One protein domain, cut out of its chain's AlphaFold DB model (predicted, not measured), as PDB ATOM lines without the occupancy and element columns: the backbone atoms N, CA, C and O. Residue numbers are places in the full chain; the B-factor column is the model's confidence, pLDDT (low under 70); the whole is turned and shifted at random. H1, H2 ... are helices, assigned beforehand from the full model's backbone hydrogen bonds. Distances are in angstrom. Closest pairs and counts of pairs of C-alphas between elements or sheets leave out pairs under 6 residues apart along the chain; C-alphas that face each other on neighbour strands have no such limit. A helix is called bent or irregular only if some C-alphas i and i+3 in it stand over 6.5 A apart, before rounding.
ATOM      1  N   SER A 197      25.404  10.266 -22.137       89.94
ATOM      2  CA  SER A 197      24.628   9.021 -22.119       89.94
ATOM      3  C   SER A 197      23.320   9.168 -21.334       89.94
ATOM      4  O   SER A 197      22.264   8.748 -21.803       89.94
ATOM      5  N   LEU A 198      23.365   9.818 -20.167       89.69
ATOM      6  CA  LEU A 198      22.193  10.022 -19.318       89.69
ATOM      7  C   LEU A 198      21.246  11.100 -19.864       89.69
ATOM      8  O   LEU A 198      20.032  10.979 -19.713       89.69
ATOM      9  N   GLN A 199      21.776  12.113 -20.556       90.38
ATOM     10  CA  GLN A 199      20.970  13.081 -21.305       90.38
ATOM     11  C   GLN A 199      20.192  12.395 -22.440       90.38
ATOM     12  O   GLN A 199      18.990  12.622 -22.561       90.38
ATOM     13  N   THR A 200      20.828  11.503 -23.204       90.81
ATOM     14  CA  THR A 200      20.162  10.713 -24.255       90.81
ATOM     15  C   THR A 200      19.086   9.789 -23.681       90.81
ATOM     16  O   THR A 200      17.978   9.747 -24.207       90.81
ATOM     17  N   LEU A 201      19.354   9.097 -22.565       91.50
ATOM     18  CA  LEU A 201      18.341   8.282 -21.875       91.50
ATOM     19  C   LEU A 201      17.140   9.124 -21.412       91.50
ATOM     20  O   LEU A 201      15.993   8.717 -21.592       91.50
ATOM     21  N   LEU A 202      17.390  10.318 -20.865       91.25
ATOM     22  CA  LEU A 202      16.343  11.246 -20.437       91.25
ATOM     23  C   LEU A 202      15.523  11.797 -21.615       91.25
ATOM     24  O   LEU A 202      14.306  11.942 -21.501       91.25
ATOM     25  N   ASP A 203      16.169  12.117 -22.736       91.50
ATOM     26  CA  ASP A 203      15.497  12.616 -23.938       91.50
ATOM     27  C   ASP A 203      14.722  11.506 -24.671       91.50
ATOM     28  O   ASP A 203      13.669  11.794 -25.229       91.50
ATOM     29  N   ASN A 204      15.152  10.242 -24.586       90.94
ATOM     30  CA  ASN A 204      14.394   9.094 -25.095       90.94
ATOM     31  C   ASN A 204      13.165   8.776 -24.225       90.94
ATOM     32  O   ASN A 204      12.077   8.563 -24.754       90.94
ATOM     33  N   ALA A 205      13.311   8.778 -22.894       89.50
ATOM     34  CA  ALA A 205      12.198   8.533 -21.970       89.50
ATOM     35  C   ALA A 205      11.179   9.688 -21.942       89.50
ATOM     36  O   ALA A 205       9.980   9.470 -21.779       89.50
ATOM     37  N   TYR A 206      11.652  10.928 -22.101       91.50
ATOM     38  CA  TYR A 206      10.838  12.138 -22.043       91.50
ATOM     39  C   TYR A 206      11.169  13.064 -23.213       91.50
ATOM     40  O   TYR A 206      11.871  14.069 -23.039       91.50
ATOM     41  N   HIS A 207      10.647  12.748 -24.399       90.25
ATOM     42  CA  HIS A 207      10.987  13.462 -25.629       90.25
ATOM     43  C   HIS A 207      10.752  14.984 -25.528       90.25
ATOM     44  O   HIS A 207       9.659  15.405 -25.141       90.25
ATOM     45  N   PRO A 208      11.721  15.852 -25.897       89.56
ATOM     46  CA  PRO A 208      11.617  17.302 -25.686       89.56
ATOM     47  C   PRO A 208      10.442  18.015 -26.374       89.56
ATOM     48  O   PRO A 208      10.212  19.188 -26.087       89.56
ATOM     49  N   THR A 209       9.731  17.362 -27.297       94.75
ATOM     50  CA  THR A 209       8.561  17.911 -28.011       94.75
ATOM     51  C   THR A 209       7.226  17.260 -27.637       94.75
ATOM     52  O   THR A 209       6.203  17.679 -28.174       94.75
ATOM     53  N   LEU A 210       7.210  16.273 -26.735       93.00
ATOM     54  CA  LEU A 210       6.004  15.554 -26.308       93.00
ATOM     55  C   LEU A 210       5.711  15.831 -24.829       93.00
ATOM     56  O   LEU A 210       6.632  15.970 -24.023       93.00
ATOM     57  N   CYS A 211       4.435  15.904 -24.450       92.25
ATOM     58  CA  CYS A 211       4.056  15.958 -23.039       92.25
ATOM     59  C   CYS A 211       4.174  14.563 -22.394       92.25
ATOM     60  O   CYS A 211       3.497  13.648 -22.854       92.25
ATOM     61  N   PRO A 212       4.938  14.375 -21.299       90.12
ATOM     62  CA  PRO A 212       5.041  13.077 -20.621       90.12
ATOM     63  C   PRO A 212       3.713  12.507 -20.103       90.12
ATOM     64  O   PRO A 212       3.598  11.294 -19.964       90.12
ATOM     65  N   ALA A 213       2.735  13.367 -19.797       89.44
ATOM     66  CA  ALA A 213       1.460  12.965 -19.200       89.44
ATOM     67  C   ALA A 213       0.402  12.566 -20.238       89.44
ATOM     68  O   ALA A 213      -0.238  11.531 -20.095       89.44
ATOM     69  N   CYS A 214       0.221  13.379 -21.284       92.31
ATOM     70  CA  CYS A 214      -0.836  13.193 -22.288       92.31
ATOM     71  C   CYS A 214      -0.321  12.877 -23.704       92.31
ATOM     72  O   CYS A 214      -1.115  12.776 -24.632       92.31
ATOM     73  N   GLN A 215       1.001  12.773 -23.895       91.69
ATOM     74  CA  GLN A 215       1.685  12.528 -25.178       91.69
ATOM     75  C   GLN A 215       1.382  13.530 -26.310       91.69
ATOM     76  O   GLN A 215       1.834  13.349 -27.440       91.69
ATOM     77  N   MET A 216       0.697  14.641 -26.015       91.75
ATOM     78  CA  MET A 216       0.433  15.690 -26.999       91.75
ATOM     79  C   MET A 216       1.746  16.288 -27.524       91.75
ATOM     80  O   MET A 216       2.676  16.560 -26.755       91.75
ATOM     81  N   SER A 217       1.820  16.480 -28.843       94.88
ATOM     82  CA  SER A 217       3.031  16.907 -29.541       94.88
ATOM     83  C   SER A 217       3.056  18.412 -29.812       94.88
ATOM     84  O   SER A 217       2.037  19.063 -30.042       94.88
ATOM     85  N   PHE A 218       4.257  18.990 -29.782       94.38
ATOM     86  CA  PHE A 218       4.465  20.429 -29.897       94.38
ATOM     87  C   PHE A 218       5.637  20.761 -30.814       94.38
ATOM     88  O   PHE A 218       6.715  20.183 -30.718       94.38
ATOM     89  N   LYS A 219       5.491  21.814 -31.628       89.56
ATOM     90  CA  LYS A 219       6.562  22.296 -32.525       89.56
ATOM     91  C   LYS A 219       7.837  22.755 -31.791       89.56
ATOM     92  O   LYS A 219       8.871  22.928 -32.429       89.56
ATOM     93  N   ARG A 220       7.774  23.032 -30.478       91.12
ATOM     94  CA  ARG A 220       8.895  23.530 -29.657       91.12
ATOM     95  C   ARG A 220       8.781  23.064 -28.206       91.12
ATOM     96  O   ARG A 220       7.707  23.159 -27.617       91.12
ATOM     97  N   LYS A 221       9.917  22.724 -27.584       90.69
ATOM     98  CA  LYS A 221      10.003  22.354 -26.155       90.69
ATOM     99  C   LYS A 221       9.452  23.401 -25.183       90.69
ATOM    100  O   LYS A 221       8.923  23.058 -24.134       90.69
ATOM    101  N   THR A 222       9.530  24.684 -25.537       91.00
ATOM    102  CA  THR A 222       8.958  25.775 -24.732       91.00
ATOM    103  C   THR A 222       7.437  25.686 -24.626       91.00
ATOM    104  O   THR A 222       6.884  26.050 -23.593       91.00
ATOM    105  N   HIS A 223       6.762  25.173 -25.660       93.81
ATOM    106  CA  HIS A 223       5.314  24.987 -25.642       93.81
ATOM    107  C   HIS A 223       4.932  23.765 -24.795       93.81
ATOM    108  O   HIS A 223       3.943  23.844 -24.079       93.81
ATOM    109  N   VAL A 224       5.745  22.696 -24.793       92.69
ATOM    110  CA  VAL A 224       5.574  21.544 -23.883       92.69
ATOM    111  C   VAL A 224       5.627  22.002 -22.424       92.69
ATOM    112  O   VAL A 224       4.726  21.703 -21.649       92.69
ATOM    113  N   VAL A 225       6.649  22.788 -22.058       90.50
ATOM    114  CA  VAL A 225       6.802  23.330 -20.694       90.50
ATOM    115  C   VAL A 225       5.612  24.213 -20.313       90.50
ATOM    116  O   VAL A 225       5.052  24.043 -19.233       90.50
ATOM    117  N   HIS A 226       5.182  25.120 -21.198       90.19
ATOM    118  CA  HIS A 226       4.001  25.949 -20.943       90.19
ATOM    119  C   HIS A 226       2.731  25.103 -20.780       90.19
ATOM    120  O   HIS A 226       1.951  25.349 -19.866       90.19
ATOM    121  N   HIS A 227       2.544  24.093 -21.633       91.88
ATOM    122  CA  HIS A 227       1.407  23.182 -21.571       91.88
ATOM    123  C   HIS A 227       1.360  22.409 -20.248       91.88
ATOM    124  O   HIS A 227       0.308  22.404 -19.616       91.88
ATOM    125  N   ILE A 228       2.480  21.843 -19.782       90.81
ATOM    126  CA  ILE A 228       2.556  21.165 -18.475       90.81
ATOM    127  C   ILE A 228       2.145  22.133 -17.351       90.81
ATOM    128  O   ILE A 228       1.282  21.815 -16.542       90.81
ATOM    129  N   VAL A 229       2.665  23.365 -17.357       89.75
ATOM    130  CA  VAL A 229       2.343  24.398 -16.348       89.75
ATOM    131  C   VAL A 229       0.890  24.911 -16.427       89.75
ATOM    132  O   VAL A 229       0.391  25.497 -15.461       89.75
ATOM    133  N   SER A 230       0.181  24.703 -17.542       90.50
ATOM    134  CA  SER A 230      -1.229  25.096 -17.698       90.50
ATOM    135  C   SER A 230      -2.235  23.954 -17.519       90.50
ATOM    136  O   SER A 230      -3.303  24.204 -16.974       90.50
ATOM    137  N   ALA A 231      -1.912  22.734 -17.959       88.75
ATOM    138  CA  ALA A 231      -2.832  21.592 -18.010       88.75
ATOM    139  C   ALA A 231      -2.533  20.500 -16.966       88.75
ATOM    140  O   ALA A 231      -3.432  19.750 -16.612       88.75
ATOM    141  N   HIS A 232      -1.297  20.433 -16.461       87.19
ATOM    142  CA  HIS A 232      -0.785  19.380 -15.570       87.19
ATOM    143  C   HIS A 232      -0.207  19.991 -14.281       87.19
ATOM    144  O   HIS A 232       0.941  19.761 -13.890       87.19
ATOM    145  N   ARG A 233      -0.976  20.892 -13.655       83.38
ATOM    146  CA  ARG A 233      -0.517  21.682 -12.502       83.38
ATOM    147  C   ARG A 233      -0.395  20.832 -11.243       83.38
ATOM    148  O   ARG A 233      -1.392  20.531 -10.602       83.38
ATOM    149  N   GLY A 234       0.847  20.575 -10.841       74.31
ATOM    150  CA  GLY A 234       1.171  19.807  -9.636       74.31
ATOM    151  C   GLY A 234       1.457  18.331  -9.909       74.31
ATOM    152  O   GLY A 234       1.914  17.642  -9.004       74.31
ATOM    153  N   ASP A 235       1.268  17.866 -11.146       82.00
ATOM    154  CA  ASP A 235       1.526  16.479 -11.519       82.00
ATOM    155  C   ASP A 235       3.041  16.187 -11.469       82.00
ATOM    156  O   ASP A 235       3.841  16.783 -12.199       82.00
ATOM    157  N   GLU A 236       3.465  15.234 -10.634       85.62
ATOM    158  CA  GLU A 236       4.859  14.770 -10.584       85.62
ATOM    159  C   GLU A 236       5.148  13.764 -11.720       85.62
ATOM    160  O   GLU A 236       5.324  12.562 -11.520       85.62
ATOM    161  N   ILE A 237       5.156  14.264 -12.958       86.75
ATOM    162  CA  ILE A 237       5.198  13.447 -14.187       86.75
ATOM    163  C   ILE A 237       6.583  12.872 -14.524       86.75
ATOM    164  O   ILE A 237       6.687  11.924 -15.306       86.75
ATOM    165  N   TYR A 238       7.656  13.432 -13.960       91.12
ATOM    166  CA  TYR A 238       9.029  13.006 -14.229       91.12
ATOM    167  C   TYR A 238       9.529  12.054 -13.137       91.12
ATOM    168  O   TYR A 238       9.524  12.394 -11.958       91.12
ATOM    169  N   LYS A 239      10.017  10.873 -13.518       91.38
ATOM    170  CA  LYS A 239      10.586   9.853 -12.621       91.38
ATOM    171  C   LYS A 239      12.034   9.559 -13.015       91.38
ATOM    172  O   LYS A 239      12.453   9.885 -14.126       91.38
ATOM    173  N   CYS A 240      12.817   8.976 -12.107       92.06
ATOM    174  CA  CYS A 240      14.196   8.611 -12.428       92.06
ATOM    175  C   CYS A 240      14.239   7.557 -13.547       92.06
ATOM    176  O   CYS A 240      13.538   6.551 -13.484       92.06
ATOM    177  N   VAL A 241      15.069   7.805 -14.564       89.56
ATOM    178  CA  VAL A 241      15.253   6.920 -15.732       89.56
ATOM    179  C   VAL A 241      16.297   5.822 -15.497       89.56
ATOM    180  O   VAL A 241      16.508   4.981 -16.363       89.56
ATOM    181  N   VAL A 242      16.976   5.833 -14.343       87.88
ATOM    182  CA  VAL A 242      18.015   4.857 -13.993       87.88
ATOM    183  C   VAL A 242      17.389   3.678 -13.249       87.88
ATOM    184  O   VAL A 242      16.874   3.830 -12.138       87.88
ATOM    185  N   SER A 243      17.467   2.492 -13.853       84.62
ATOM    186  CA  SER A 243      16.998   1.232 -13.271       84.62
ATOM    187  C   SER A 243      17.605   0.985 -11.886       84.62
ATOM    188  O   SER A 243      18.813   1.106 -11.698       84.62
ATOM    189  N   GLY A 244      16.768   0.633 -10.907       80.50
ATOM    190  CA  GLY A 244      17.218   0.366  -9.535       80.50
ATOM    191  C   GLY A 244      17.590   1.610  -8.714       80.50
ATOM    192  O   GLY A 244      18.193   1.471  -7.648       80.50
ATOM    193  N   CYS A 245      17.241   2.825  -9.160       87.38
ATOM    194  CA  CYS A 245      17.407   4.023  -8.336       87.38
ATOM    195  C   CYS A 245      16.667   3.875  -6.995       87.38
ATOM    196  O   CYS A 245      15.447   3.747  -6.951       87.38
ATOM    197  N   LYS A 246      17.399   3.978  -5.876       78.69
ATOM    198  CA  LYS A 246      16.842   3.868  -4.513       78.69
ATOM    199  C   LYS A 246      15.893   5.015  -4.124       78.69
ATOM    200  O   LYS A 246      15.338   4.998  -3.029       78.69
ATOM    201  N   ARG A 247      15.722   6.036  -4.974       79.00
ATOM    202  CA  ARG A 247      14.770   7.136  -4.763       79.00
ATOM    203  C   ARG A 247      13.637   7.075  -5.781       79.00
ATOM    204  O   ARG A 247      13.736   7.649  -6.858       79.00
ATOM    205  N   ASN A 248      12.501   6.535  -5.352       75.25
ATOM    206  CA  ASN A 248      11.237   6.570  -6.097       75.25
ATOM    207  C   ASN A 248      10.555   7.954  -6.071       75.25
ATOM    208  O   ASN A 248       9.338   8.049  -6.217       75.25
ATOM    209  N   LYS A 249      11.313   9.038  -5.850       82.25
ATOM    210  CA  LYS A 249      10.758  10.392  -5.853       82.25
ATOM    211  C   LYS A 249      10.423  10.787  -7.289       82.25
ATOM    212  O   LYS A 249      11.261  10.662  -8.181       82.25
ATOM    213  N   ALA A 250       9.207  11.276  -7.485       88.00
ATOM    214  CA  ALA A 250       8.800  11.908  -8.721       88.00
ATOM    215  C   ALA A 250       9.063  13.428  -8.659       88.00
ATOM    216  O   ALA A 250       9.364  13.995  -7.605       88.00
ATOM    217  N   TYR A 251       9.048  14.077  -9.817       89.38
ATOM    218  CA  TYR A 251       9.408  15.479  -9.988       89.38
ATOM    219  C   TYR A 251       8.379  16.166 -10.887       89.38
ATOM    220  O   TYR A 251       8.071  15.688 -11.977       89.38
ATOM    221  N   ALA A 252       7.889  17.332 -10.465       87.06
ATOM    222  CA  ALA A 252       6.997  18.166 -11.277       87.06
ATOM    223  C   ALA A 252       7.712  18.891 -12.439       87.06
ATOM    224  O   ALA A 252       7.067  19.406 -13.349       87.06
ATOM    225  N   THR A 253       9.052  18.956 -12.439       88.19
ATOM    226  CA  THR A 253       9.840  19.655 -13.474       88.19
ATOM    227  C   THR A 253      11.015  18.823 -13.980       88.19
ATOM    228  O   THR A 253      11.653  18.083 -13.224       88.19
ATOM    229  N   ARG A 254      11.355  19.000 -15.266       89.19
ATOM    230  CA  ARG A 254      12.520  18.353 -15.890       89.19
ATOM    231  C   ARG A 254      13.816  18.792 -15.206       89.19
ATOM    232  O   ARG A 254      14.701  17.974 -14.993       89.19
ATOM    233  N   GLU A 255      13.916  20.061 -14.818       89.81
ATOM    234  CA  GLU A 255      15.047  20.620 -14.074       89.81
ATOM    235  C   GLU A 255      15.254  19.932 -12.715       89.81
ATOM    236  O   GLU A 255      16.397  19.658 -12.349       89.81
ATOM    237  N   GLY A 256      14.173  19.609 -11.993       89.38
ATOM    238  CA  GLY A 256      14.237  18.868 -10.730       89.38
ATOM    239  C   GLY A 256      14.789  17.451 -10.911       89.38
ATOM    240  O   GLY A 256      15.667  17.029 -10.156       89.38
ATOM    241  N   LEU A 257      14.350  16.755 -11.965       91.19
ATOM    242  CA  LEU A 257      14.895  15.446 -12.328       91.19
ATOM    243  C   LEU A 257      16.370  15.542 -12.763       91.19
ATOM    244  O   LEU A 257      17.193  14.772 -12.280       91.19
ATOM    245  N   VAL A 258      16.749  16.515 -13.600       91.50
ATOM    246  CA  VAL A 258      18.156  16.722 -14.007       91.50
ATOM    247  C   VAL A 258      19.054  17.035 -12.803       91.50
ATOM    248  O   VAL A 258      20.193  16.579 -12.760       91.50
ATOM    249  N   TYR A 259      18.562  17.767 -11.798       90.62
ATOM    250  CA  TYR A 259      19.287  17.966 -10.539       90.62
ATOM    251  C   TYR A 259      19.473  16.653  -9.761       90.62
ATOM    252  O   TYR A 259      20.568  16.395  -9.268       90.62
ATOM    253  N   HIS A 260      18.453  15.795  -9.673       90.38
ATOM    254  CA  HIS A 260      18.605  14.471  -9.062       90.38
ATOM    255  C   HIS A 260      19.637  13.612  -9.806       90.38
ATOM    256  O   HIS A 260      20.561  13.092  -9.182       90.38
ATOM    257  N   LEU A 261      19.524  13.523 -11.131       90.31
ATOM    258  CA  LEU A 261      20.449  12.759 -11.965       90.31
ATOM    259  C   LEU A 261      21.897  13.261 -11.805       90.31
ATOM    260  O   LEU A 261      22.788  12.461 -11.552       90.31
ATOM    261  N   ALA A 262      22.131  14.577 -11.821       89.62
ATOM    262  CA  ALA A 262      23.477  15.146 -11.692       89.62
ATOM    263  C   ALA A 262      24.150  14.923 -10.325       89.62
ATOM    264  O   ALA A 262      25.374  14.913 -10.256       89.62
ATOM    265  N   ASN A 263      23.380  14.772  -9.239       87.75
ATOM    266  CA  ASN A 263      23.935  14.592  -7.887       87.75
ATOM    267  C   ASN A 263      24.003  13.125  -7.431       87.75
ATOM    268  O   ASN A 263      24.657  12.839  -6.432       87.75
ATOM    269  N   TYR A 264      23.300  12.209  -8.106       86.31
ATOM    270  CA  TYR A 264      23.179  10.809  -7.670       86.31
ATOM    271  C   TYR A 264      23.469   9.771  -8.768       86.31
ATOM    272  O   TYR A 264      23.549   8.586  -8.454       86.31
ATOM    273  N   HIS A 265      23.634  10.197 -10.024       82.81
ATOM    274  CA  HIS A 265      23.848   9.348 -11.201       82.81
ATOM    275  C   HIS A 265      24.787  10.031 -12.223       82.81
ATOM    276  O   HIS A 265      24.437  10.157 -13.392       82.81
ATOM    277  N   SER A 266      25.941  10.536 -11.775       75.19
ATOM    278  CA  SER A 266      26.933  11.240 -12.615       75.19
ATOM    279  C   SER A 266      27.500  10.369 -13.744       75.19
ATOM    280  O   SER A 266      28.131   9.353 -13.375       75.19
TER     281      SER A 266
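Overview. This is residues 197 to 266 of the 266 residues of the protein "C2H2-type zinc finger transcription factor" of Phycomyces blakesleeanus (strain ATCC 8743b / DSM 1359 / FGSC 10004 / NBRC 33097 / NRRL 1555) (UniProt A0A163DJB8). Three short helices are set round a middle through which parts of two long loops pass: H1 and H3 are near each other toward one end of the domain, and H2 is by itself at the other end. The first loop leads from H1 across to H2; the second leaves H2, runs to the far end, turns about residues 243 to 246 and folds back to H3. The printed part has 70 residues, with three named helices in the order H1, H2, H3 and no named strand; the class is all helix, though only 31 residues, under half, are in named elements. The whole is compact, with a radius of gyration of the C-alphas of 12.0 A, and the C-alphas span 31 by 24 by 16 A along their three main axes.

Arrangement. The printed part begins with H1, residues 197 to 205, which touches no helix. A long link of 15 residues, 206 to 220, leads to H2, residues 221 to 231. H1 and H2 are apart, with no C-alpha of the one within 8 A of the other. A second long link, the 22 residues 232 to 253, leads to H3, residues 254 to 264. H2 and H3 are apart by the same measure, and H2 touches no helix. H1 and H3 are near each other: no pair of their C-alphas is within 8 A, but 9 pairs are within 10 A. In H1, H2 and H3 every pair of O i and N i+4 is within hydrogen-bond range.

Along the chain. H1 has 9 residues and measures 12.4 A from first to last C-alpha, from Ser 197 at (24.628, 9.021, -22.119) to Ala 205 at (12.198, 8.533, -21.970), with x falling. H2 has 11 residues and measures 15.2 A; it begins with Lys 221, its C-alpha at (10.003, 22.354, -26.155), and ends with Ala 231. H3 also has 11 residues and measures 15.4 A, from Arg 254 at (12.520, 18.353, -15.890) to Tyr 264 at (23.179, 10.809, -7.670), with x rising. H1, H2 and H3 are not bent.

Size, cuts and confidence. The two C-alphas farthest apart are those of Lys 219 and Lys 246, 35.1 A. The C-alphas of Ser 197 and Ser 266, the first and last printed residues, are 10.0 A apart, and Ser 266 is the chain's last residue. The printed part has no cut, and both links between named helices are long. The C-alphas of residues 206 to 220 lie 5 to 18 A from the mean of all C-alphas, and those of residues 232 to 253 lie 4 to 18 A from it. The mean pLDDT of the printed part is 88.7, and no printed residue is under 70.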